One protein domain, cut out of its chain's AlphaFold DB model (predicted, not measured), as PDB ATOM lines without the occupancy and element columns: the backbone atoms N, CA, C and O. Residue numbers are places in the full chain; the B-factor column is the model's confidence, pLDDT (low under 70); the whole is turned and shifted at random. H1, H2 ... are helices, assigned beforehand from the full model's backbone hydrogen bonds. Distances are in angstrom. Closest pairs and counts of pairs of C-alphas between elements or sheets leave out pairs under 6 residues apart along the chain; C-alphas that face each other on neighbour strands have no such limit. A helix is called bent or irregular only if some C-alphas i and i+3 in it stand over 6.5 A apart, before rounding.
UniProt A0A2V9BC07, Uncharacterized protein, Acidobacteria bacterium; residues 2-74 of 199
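What this domain is: This is residues 2 to 74 of the 199 residues of an uncharacterized protein of Acidobacteria bacterium (UniProt A0A2V9BC07). Two long helices, H1 and H2, lie side by side as a helical hairpin, and the short helix H3 turns off at the end of H2 to make a corner with it. The long opening stretch, residues 2 to 25, has no named element and passes over the same side of the hairpin toward which H3 turns. The printed part has 73 residues with three named helices, in the order H1, H2, H3, and no named strand; its class is all helix. It is compact, with a radius of gyration of the C-alphas of 12.9 A and spans of 35 by 26 by 21 A.

Where its parts are: The printed part begins at C-alpha 2, at (-12.225, -0.460, 135.416). H1, residues 26 to 42, starts at C-alpha 26, at (-23.454, -16.255, 124.387), and is 25.4 A long from first to last C-alpha. H2, residues 47 to 63, is 24.3 A long. H3, residues 65 to 74, ends at C-alpha 74, at (-2.460, -0.824, 124.984). H3 is irregular, but only just: C-alphas 69 and 72 are 6.7 A apart.

How they stand to each other: H1 and H2 form a helical hairpin: they touch, at a shallow tilt of 18 degrees, and run opposite ways. Their closest C-alphas are those of Leu 35 and Glu 49, 6.6 A apart, and H2 touches H1 with residues 49 to 56 alone. H3 is close to H2 but not clearly touching it; their closest C-alphas, those of Thr 61 and Thr 68, are 5.8 A apart. The lines of H2 and H3 are about perpendicular, at 82 degrees. H1 and H3 are apart. In H2 every O i to N i+4 pair is within hydrogen-bond range; in H1 10 of 13 are, and in H3 4 of 6.

The domain as a whole: The two C-alphas farthest apart are those of Gln 41 and Leu 74, 35.4 A. The printed part has no cut, and both links between helices are tight. The mean pLDDT of the printed part is 89.6; residues 2 to 5 are under 70.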
ATOM      1  N   TYR A   2     -12.406  -0.151 133.979       48.34
ATOM      2  CA  TYR A   2     -12.225  -0.460 135.416       48.34
ATOM      3  C   TYR A   2     -13.592  -0.359 136.106       48.34
ATOM      4  O   TYR A   2     -13.766   0.363 137.077       48.34
ATOM      5  N   LEU A   3     -14.619  -0.952 135.495       52.50
ATOM      6  CA  LEU A   3     -15.991  -0.754 135.968       52.50
ATOM      7  C   LEU A   3     -16.328  -1.638 137.175       52.50
ATOM      8  O   LEU A   3     -17.271  -1.315 137.884       52.50
ATOM      9  N   VAL A   4     -15.556  -2.704 137.430       60.91
ATOM     10  CA  VAL A   4     -15.799  -3.618 138.552       60.91
ATOM     11  C   VAL A   4     -14.474  -4.114 139.133       60.91
ATOM     12  O   VAL A   4     -13.648  -4.662 138.400       60.91
ATOM     13  N   SER A   5     -14.263  -3.898 140.432       66.00
ATOM     14  CA  SER A   5     -13.229  -4.571 141.219       66.00
ATOM     15  C   SER A   5     -13.865  -5.750 141.949       66.00
ATOM     16  O   SER A   5     -14.937  -5.622 142.536       66.00
ATOM     17  N   TRP A   6     -13.217  -6.910 141.892       72.94
ATOM     18  CA  TRP A   6     -13.727  -8.131 142.511       72.94
ATOM     19  C   TRP A   6     -12.937  -8.423 143.777       72.94
ATOM     20  O   TRP A   6     -11.705  -8.443 143.751       72.94
ATOM     21  N   LYS A   7     -13.639  -8.674 144.882       75.81
ATOM     22  CA  LYS A   7     -13.028  -9.219 146.094       75.81
ATOM     23  C   LYS A   7     -13.026 -10.739 145.991       75.81
ATOM     24  O   LYS A   7     -13.932 -11.402 146.501       75.81
ATOM     25  N   LEU A   8     -12.036 -11.261 145.269       77.56
ATOM     26  CA  LEU A   8     -11.799 -12.698 145.207       77.56
ATOM     27  C   LEU A   8     -11.646 -13.239 146.636       77.56
ATOM     28  O   LEU A   8     -11.086 -12.565 147.501       77.56
ATOM     29  N   ASP A   9     -12.202 -14.416 146.876       78.31
ATOM     30  CA  ASP A   9     -12.191 -15.116 148.158       78.31
ATOM     31  C   ASP A   9     -12.920 -14.409 149.321       78.31
ATOM     32  O   ASP A   9     -12.673 -14.685 150.496       78.31
ATOM     33  N   GLY A  10     -13.835 -13.480 149.012       77.94
ATOM     34  CA  GLY A  10     -14.600 -12.756 150.032       77.94
ATOM     35  C   GLY A  10     -16.054 -12.469 149.675       77.94
ATOM     36  O   GLY A  10     -16.907 -12.470 150.561       77.94
ATOM     37  N   GLU A  11     -16.361 -12.232 148.399       85.94
ATOM     38  CA  GLU A  11     -17.714 -11.891 147.947       85.94
ATOM     39  C   GLU A  11     -18.117 -12.703 146.709       85.94
ATOM     40  O   GLU A  11     -17.280 -13.099 145.892       85.94
ATOM     41  N   ALA A  12     -19.423 -12.957 146.587       89.31
ATOM     42  CA  ALA A  12     -19.990 -13.609 145.417       89.31
ATOM     43  C   ALA A  12     -19.915 -12.678 144.200       89.31
ATOM     44  O   ALA A  12     -20.169 -11.479 144.302       89.31
ATOM     45  N   ILE A  13     -19.604 -13.247 143.039       89.25
ATOM     46  CA  ILE A  13     -19.503 -12.530 141.766       89.25
ATOM     47  C   ILE A  13     -20.774 -12.817 140.969       89.25
ATOM     48  O   ILE A  13     -21.010 -13.957 140.558       89.25
ATOM     49  N   ASP A  14     -21.599 -11.794 140.742       89.06
ATOM     50  CA  ASP A  14     -22.803 -11.926 139.924       89.06
ATOM     51  C   ASP A  14     -22.476 -11.700 138.440       89.06
ATOM     52  O   ASP A  14     -21.844 -10.715 138.048       89.06
ATOM     53  N   LEU A  15     -22.946 -12.609 137.584       90.12
ATOM     54  CA  LEU A  15     -22.768 -12.524 136.135       90.12
ATOM     55  C   LEU A  15     -23.385 -11.243 135.547       90.12
ATOM     56  O   LEU A  15     -22.943 -10.789 134.491       90.12
ATOM     57  N   LYS A  16     -24.405 -10.669 136.198       88.56
ATOM     58  CA  LYS A  16     -25.064  -9.431 135.746       88.56
ATOM     59  C   LYS A  16     -24.191  -8.185 135.909       88.56
ATOM     60  O   LYS A  16     -24.394  -7.215 135.183       88.56
ATOM     61  N   ASP A  17     -23.227  -8.224 136.829       86.62
ATOM     62  CA  ASP A  17     -22.310  -7.111 137.080       86.62
ATOM     63  C   ASP A  17     -21.178  -7.095 136.038       86.62
ATOM     64  O   ASP A  17     -20.502  -6.083 135.839       86.62
ATOM     65  N   ILE A  18     -20.994  -8.205 135.312       87.31
ATOM     66  CA  ILE A  18     -20.037  -8.311 134.214       87.31
ATOM     67  C   ILE A  18     -20.664  -7.733 132.936       87.31
ATOM     68  O   ILE A  18     -21.677  -8.247 132.454       87.31
ATOM     69  N   PRO A  19     -20.057  -6.700 132.326       87.25
ATOM     70  CA  PRO A  19     -20.631  -6.061 131.153       87.25
ATOM     71  C   PRO A  19     -20.601  -6.981 129.928       87.25
ATOM     72  O   PRO A  19     -19.660  -7.747 129.730       87.25
ATOM     73  N   ASP A  20     -21.587  -6.839 129.039       86.69
ATOM     74  CA  ASP A  20     -21.768  -7.729 127.881       86.69
ATOM     75  C   ASP A  20     -20.543  -7.798 126.953       86.69
ATOM     76  O   ASP A  20     -20.237  -8.858 126.407       86.69
ATOM     77  N   TYR A  21     -19.790  -6.699 126.818       85.50
ATOM     78  CA  TYR A  21     -18.567  -6.653 126.006       85.50
ATOM     79  C   TYR A  21     -17.427  -7.533 126.553       85.50
ATOM     80  O   TYR A  21     -16.424  -7.751 125.863       85.50
ATOM     81  N   ALA A  22     -17.540  -8.017 127.795       87.50
ATOM     82  CA  ALA A  22     -16.575  -8.926 128.394       87.50
ATOM     83  C   ALA A  22     -16.644 -10.333 127.787       87.50
ATOM     84  O   ALA A  22     -15.674 -11.076 127.915       87.50
ATOM     85  N   PHE A  23     -17.724 -10.695 127.089       91.12
ATOM     86  CA  PHE A  23     -17.914 -12.022 126.499       91.12
ATOM     87  C   PHE A  23     -17.801 -11.982 124.974       91.12
ATOM     88  O   PHE A  23     -18.348 -11.094 124.325       91.12
ATOM     89  N   ASP A  24     -17.132 -12.974 124.384       90.00
ATOM     90  CA  ASP A  24     -17.023 -13.072 122.919       90.00
ATOM     91  C   ASP A  24     -18.241 -13.762 122.281       90.00
ATOM     92  O   ASP A  24     -18.475 -13.632 121.079       90.00
ATOM     93  N   SER A  25     -19.014 -14.523 123.065       92.19
ATOM     94  CA  SER A  25     -20.222 -15.219 122.605       92.19
ATOM     95  C   SER A  25     -21.186 -15.542 123.751       92.19
ATOM     96  O   SER A  25     -20.787 -15.640 124.911       92.19
ATOM     97  N   ALA A  26     -22.454 -15.804 123.416       93.38
ATOM     98  CA  ALA A  26     -23.454 -16.255 124.387       93.38
ATOM     99  C   ALA A  26     -23.079 -17.595 125.051       93.38
ATOM    100  O   ALA A  26     -23.297 -17.781 126.246       93.38
ATOM    101  N   ARG A  27     -22.451 -18.512 124.297       93.62
ATOM    102  CA  ARG A  27     -21.973 -19.801 124.820       93.62
ATOM    103  C   ARG A  27     -20.860 -19.616 125.851       93.62
ATOM    104  O   ARG A  27     -20.851 -20.294 126.872       93.62
ATOM    105  N   GLU A  28     -19.928 -18.704 125.588       94.38
ATOM    106  CA  GLU A  28     -18.870 -18.354 126.539       94.38
ATOM    107  C   GLU A  28     -19.457 -17.743 127.813       94.38
ATOM    108  O   GLU A  28     -19.114 -18.185 128.907       94.38
ATOM    109  N   ARG A  29     -20.403 -16.805 127.679       94.38
ATOM    110  CA  ARG A  29     -21.108 -16.212 128.824       94.38
ATOM    111  C   ARG A  29     -21.782 -17.268 129.699       94.38
ATOM    112  O   ARG A  29     -21.667 -17.205 130.917       94.38
ATOM    113  N   GLN A  30     -22.440 -18.257 129.091       95.12
ATOM    114  CA  GLN A  30     -23.066 -19.358 129.827       95.12
ATOM    115  C   GLN A  30     -22.032 -20.228 130.566       95.12
ATOM    116  O   GLN A  30     -22.259 -20.591 131.718       95.12
ATOM    117  N   ARG A  31     -20.887 -20.539 129.934       95.31
ATOM    118  CA  ARG A  31     -19.789 -21.287 130.581       95.31
ATOM    119  C   ARG A  31     -19.229 -20.534 131.785       95.31
ATOM    120  O   ARG A  31     -19.078 -21.136 132.842       95.31
ATOM    121  N   VAL A  32     -18.956 -19.237 131.626       95.56
ATOM    122  CA  VAL A  32     -18.468 -18.380 132.715       95.56
ATOM    123  C   VAL A  32     -19.496 -18.307 133.841       95.56
ATOM    124  O   VAL A  32     -19.128 -18.501 134.991       95.56
ATOM    125  N   GLY A  33     -20.783 -18.127 133.526       94.88
ATOM    126  CA  GLY A  33     -21.858 -18.145 134.522       94.88
ATOM    127  C   GLY A  33     -21.876 -19.425 135.359       94.88
ATOM    128  O   GLY A  33     -21.861 -19.357 136.580       94.88
ATOM    129  N   ALA A  34     -21.794 -20.590 134.712       95.38
ATOM    130  CA  ALA A  34     -21.760 -21.878 135.408       95.38
ATOM    131  C   ALA A  34     -20.481 -22.105 136.242       95.38
ATOM    132  O   ALA A  34     -20.477 -22.929 137.155       95.38
ATOM    133  N   LEU A  35     -19.364 -21.449 135.908       95.25
ATOM    134  CA  LEU A  35     -18.155 -21.463 136.741       95.25
ATOM    135  C   LEU A  35     -18.306 -20.530 137.945       95.25
ATOM    136  O   LEU A  35     -18.006 -20.937 139.060       95.25
ATOM    137  N   LEU A  36     -18.848 -19.327 137.740       94.38
ATOM    138  CA  LEU A  36     -19.115 -18.378 138.821       94.38
ATOM    139  C   LEU A  36     -20.146 -18.914 139.817       94.38
ATOM    140  O   LEU A  36     -19.968 -18.740 141.013       94.38
ATOM    141  N   GLU A  37     -21.185 -19.620 139.365       94.44
ATOM    142  CA  GLU A  37     -22.148 -20.283 140.254       94.44
ATOM    143  C   GLU A  37     -21.496 -21.333 141.160       94.44
ATOM    144  O   GLU A  37     -21.926 -21.493 142.301       94.44
ATOM    145  N   ARG A  38     -20.471 -22.043 140.671       93.38
ATOM    146  CA  ARG A  38     -19.704 -23.009 141.472       93.38
ATOM    147  C   ARG A  38     -18.779 -22.301 142.454       93.38
ATOM    148  O   ARG A  38     -18.891 -22.558 143.649       93.38
ATOM    149  N   TYR A  39     -18.010 -21.325 141.974       93.19
ATOM    150  CA  TYR A  39     -17.176 -20.477 142.823       93.19
ATOM    151  C   TYR A  39     -18.000 -19.817 143.939       93.19
ATOM    152  O   TYR A  39     -17.593 -19.817 145.095       93.19
ATOM    153  N   ASN A  40     -19.206 -19.327 143.639       94.19
ATOM    154  CA  ASN A  40     -20.079 -18.658 144.605       94.19
ATOM    155  C   ASN A  40     -20.611 -19.584 145.719       94.19
ATOM    156  O   ASN A  40     -21.147 -19.081 146.705       94.19
ATOM    157  N   GLN A  41     -20.478 -20.912 145.597       93.19
ATOM    158  CA  GLN A  41     -20.852 -21.857 146.662       93.19
ATOM    159  C   GLN A  41     -19.807 -21.911 147.777       93.19
ATOM    160  O   GLN A  41     -20.164 -22.097 148.940       93.19
ATOM    161  N   THR A  42     -18.527 -21.778 147.428       90.81
ATOM    162  CA  THR A  42     -17.400 -21.887 148.366       90.81
ATOM    163  C   THR A  42     -16.720 -20.550 148.625       90.81
ATOM    164  O   THR A  42     -16.037 -20.420 149.636       90.81
ATOM    165  N   LEU A  43     -16.907 -19.568 147.736       90.94
ATOM    166  CA  LEU A  43     -16.174 -18.302 147.689       90.94
ATOM    167  C   LEU A  43     -14.666 -18.528 147.753       90.94
ATOM    168  O   LEU A  43     -13.951 -17.800 148.424       90.94
ATOM    169  N   THR A  44     -14.178 -19.600 147.146       89.75
ATOM    170  CA  THR A  44     -12.748 -19.889 147.086       89.75
ATOM    171  C   THR A  44     -12.474 -20.544 145.756       89.75
ATOM    172  O   THR A  44     -13.092 -21.566 145.445       89.75
ATOM    173  N   LEU A  45     -11.564 -19.956 144.982       89.81
ATOM    174  CA  LEU A  45     -11.225 -20.466 143.659       89.81
ATOM    175  C   LEU A  45     -10.480 -21.802 143.781       89.81
ATOM    176  O   LEU A  45      -9.330 -21.860 144.221       89.81
ATOM    177  N   SER A  46     -11.139 -22.899 143.406       92.88
ATOM    178  CA  SER A  46     -10.502 -24.215 143.390       92.88
ATOM    179  C   SER A  46      -9.572 -24.372 142.178       92.88
ATOM    180  O   SER A  46      -9.833 -23.790 141.123       92.88
ATOM    181  N   PRO A  47      -8.536 -25.234 142.248       94.56
ATOM    182  CA  PRO A  47      -7.647 -25.478 141.105       94.56
ATOM    183  C   PRO A  47      -8.373 -25.974 139.845       94.56
ATOM    184  O   PRO A  47      -7.933 -25.724 138.729       94.56
ATOM    185  N   ALA A  48      -9.490 -26.690 140.011       94.12
ATOM    186  CA  ALA A  48     -10.292 -27.175 138.890       94.12
ATOM    187  C   ALA A  48     -11.095 -26.048 138.218       94.12
ATOM    188  O   ALA A  48     -11.265 -26.057 137.000       94.12
ATOM    189  N   GLU A  49     -11.590 -25.085 138.999       93.56
ATOM    190  CA  GLU A  49     -12.260 -23.894 138.468       93.56
ATOM    191  C   GLU A  49     -11.261 -22.964 137.783       93.56
ATOM    192  O   GLU A  49     -11.545 -22.492 136.684       93.56
ATOM    193  N   ASP A  50     -10.084 -22.764 138.382       94.44
ATOM    194  CA  ASP A  50      -8.993 -21.984 137.794       94.44
ATOM    195  C   ASP A  50      -8.565 -22.558 136.433       94.44
ATOM    196  O   ASP A  50      -8.595 -21.854 135.425       94.44
ATOM    197  N   ALA A  51      -8.330 -23.875 136.351       96.38
ATOM    198  CA  ALA A  51      -8.016 -24.552 135.090       96.38
ATOM    199  C   ALA A  51      -9.132 -24.411 134.033       96.38
ATOM    200  O   ALA A  51      -8.865 -24.303 132.835       96.38
ATOM    201  N   ALA A  52     -10.402 -24.390 134.451       95.81
ATOM    202  CA  ALA A  52     -11.521 -24.181 133.535       95.81
ATOM    203  C   ALA A  52     -11.596 -22.729 133.021       95.81
ATOM    204  O   ALA A  52     -11.948 -22.502 131.859       95.81
ATOM    205  N   PHE A  53     -11.252 -21.740 133.855       95.19
ATOM    206  CA  PHE A  53     -11.082 -20.357 133.409       95.19
ATOM    207  C   PHE A  53      -9.877 -20.205 132.475       95.19
ATOM    208  O   PHE A  53      -9.984 -19.505 131.463       95.19
ATOM    209  N   GLU A  54      -8.775 -20.898 132.758       95.19
ATOM    210  CA  GLU A  54      -7.580 -20.932 131.915       95.19
ATOM    211  C   GLU A  54      -7.894 -21.495 130.519       95.19
ATOM    212  O   GLU A  54      -7.516 -20.898 129.510       95.19
ATOM    213  N   GLU A  55      -8.677 -22.574 130.424       96.50
ATOM    214  CA  GLU A  55      -9.128 -23.125 129.137       96.50
ATOM    215  C   GLU A  55      -9.923 -22.087 128.324       96.50
ATOM    216  O   GLU A  55      -9.655 -21.872 127.137       96.50
ATOM    217  N   ILE A  56     -10.866 -21.382 128.962       95.56
ATOM    218  CA  ILE A  56     -11.627 -20.304 128.311       95.56
ATOM    219  C   ILE A  56     -10.676 -19.192 127.846       95.56
ATOM    220  O   ILE A  56     -10.800 -18.707 126.719       95.56
ATOM    221  N   ALA A  57      -9.710 -18.793 128.673       93.69
ATOM    222  CA  ALA A  57      -8.728 -17.772 128.321       93.69
ATOM    223  C   ALA A  57      -7.845 -18.196 127.132       93.69
ATOM    224  O   ALA A  57      -7.589 -17.383 126.233       93.69
ATOM    225  N   HIS A  58      -7.435 -19.466 127.070       95.19
ATOM    226  CA  HIS A  58      -6.695 -20.028 125.941       95.19
ATOM    227  C   HIS A  58      -7.518 -20.021 124.656       95.19
ATOM    228  O   HIS A  58      -7.034 -19.544 123.627       95.19
ATOM    229  N   GLU A  59      -8.772 -20.475 124.704       95.25
ATOM    230  CA  GLU A  59      -9.671 -20.429 123.550       95.25
ATOM    231  C   GLU A  59      -9.850 -18.998 123.026       95.25
ATOM    232  O   GLU A  59      -9.822 -18.759 121.816       95.25
ATOM    233  N   ARG A  60     -10.018 -18.020 123.926       94.19
ATOM    234  CA  ARG A  60     -10.170 -16.606 123.552       94.19
ATOM    235  C   ARG A  60      -8.914 -16.051 122.902       94.19
ATOM    236  O   ARG A  60      -8.994 -15.413 121.851       94.19
ATOM    237  N   THR A  61      -7.760 -16.343 123.490       94.69
ATOM    238  CA  THR A  61      -6.456 -15.931 122.964       94.69
ATOM    239  C   THR A  61      -6.181 -16.543 121.596       94.69
ATOM    240  O   THR A  61      -5.751 -15.829 120.694       94.69
ATOM    241  N   ALA A  62      -6.502 -17.823 121.398       95.44
ATOM    242  CA  ALA A  62      -6.361 -18.491 120.107       95.44
ATOM    243  C   ALA A  62      -7.263 -17.866 119.026       95.44
ATOM    244  O   ALA A  62      -6.845 -17.724 117.877       95.44
ATOM    245  N   ARG A  63      -8.484 -17.447 119.388       94.56
ATOM    246  CA  ARG A  63      -9.419 -16.781 118.463       94.56
ATOM    247  C   ARG A  63      -9.017 -15.345 118.122       94.56
ATOM    248  O   ARG A  63      -9.254 -14.908 116.997       94.56
ATOM    249  N   ARG A  64      -8.474 -14.581 119.079       93.19
ATOM    250  CA  ARG A  64      -8.118 -13.158 118.903       93.19
ATOM    251  C   ARG A  64      -6.755 -12.816 119.528       93.19
ATOM    252  O   ARG A  64      -6.701 -12.014 120.463       93.19
ATOM    253  N   PRO A  65      -5.642 -13.332 118.977       94.81
ATOM    254  CA  PRO A  65      -4.317 -13.139 119.570       94.81
ATOM    255  C   PRO A  65      -3.896 -11.666 119.591       94.81
ATOM    256  O   PRO A  65      -3.338 -11.197 120.579       94.81
ATOM    257  N   PHE A  66      -4.221 -10.903 118.542       95.94
ATOM    258  CA  PHE A  66      -3.908  -9.472 118.475       95.94
ATOM    259  C   PHE A  66      -4.606  -8.674 119.587       95.94
ATOM    260  O   PHE A  66      -3.985  -7.832 120.236       95.94
ATOM    261  N   ARG A  67      -5.873  -8.998 119.877       91.88
ATOM    262  CA  ARG A  67      -6.605  -8.383 120.988       91.88
ATOM    263  C   ARG A  67      -5.933  -8.682 122.324       91.88
ATOM    264  O   ARG A  67      -5.717  -7.761 123.105       91.88
ATOM    265  N   THR A  68      -5.597  -9.947 122.583       91.69
ATOM    266  CA  THR A  68      -4.995 -10.357 123.859       91.69
ATOM    267  C   THR A  68      -3.614  -9.750 124.072       91.69
ATOM    268  O   THR A  68      -3.355  -9.176 125.125       91.69
ATOM    269  N   TYR A  69      -2.726  -9.865 123.084       93.06
ATOM    270  CA  TYR A  69      -1.315  -9.525 123.263       93.06
ATOM    271  C   TYR A  69      -0.984  -8.057 122.980       93.06
ATOM    272  O   TYR A  69       0.054  -7.586 123.437       93.06
ATOM    273  N   LEU A  70      -1.831  -7.329 122.243       93.88
ATOM    274  CA  LEU A  70      -1.566  -5.934 121.878       93.88
ATOM    275  C   LEU A  70      -2.684  -4.992 122.314       93.88
ATOM    276  O   LEU A  70      -2.415  -4.070 123.081       93.88
ATOM    277  N   GLU A  71      -3.930  -5.208 121.887       92.94
ATOM    278  CA  GLU A  71      -5.006  -4.248 122.181       92.94
ATOM    279  C   GLU A  71      -5.256  -4.107 123.684       92.94
ATOM    280  O   GLU A  71      -5.270  -2.990 124.193       92.94
ATOM    281  N   ILE A  72      -5.417  -5.216 124.416       90.94
ATOM    282  CA  ILE A  72      -5.691  -5.184 125.859       90.94
ATOM    283  C   ILE A  72      -4.561  -4.469 126.620       90.94
ATOM    284  O   ILE A  72      -4.872  -3.535 127.366       90.94
ATOM    285  N   PRO A  73      -3.270  -4.814 126.439       93.56
ATOM    286  CA  PRO A  73      -2.176  -4.067 127.053       93.56
ATOM    287  C   PRO A  73      -2.163  -2.581 126.681       93.56
ATOM    288  O   PRO A  73      -1.976  -1.743 127.562       93.56
ATOM    289  N   LEU A  74      -2.414  -2.225 125.417       94.12
ATOM    290  CA  LEU A  74      -2.460  -0.824 124.984       94.12
ATOM    291  C   LEU A  74      -3.624  -0.062 125.629       94.12
ATOM    292  O   LEU A  74      -3.434   1.054 126.112       94.12
TER     293      LEU A  74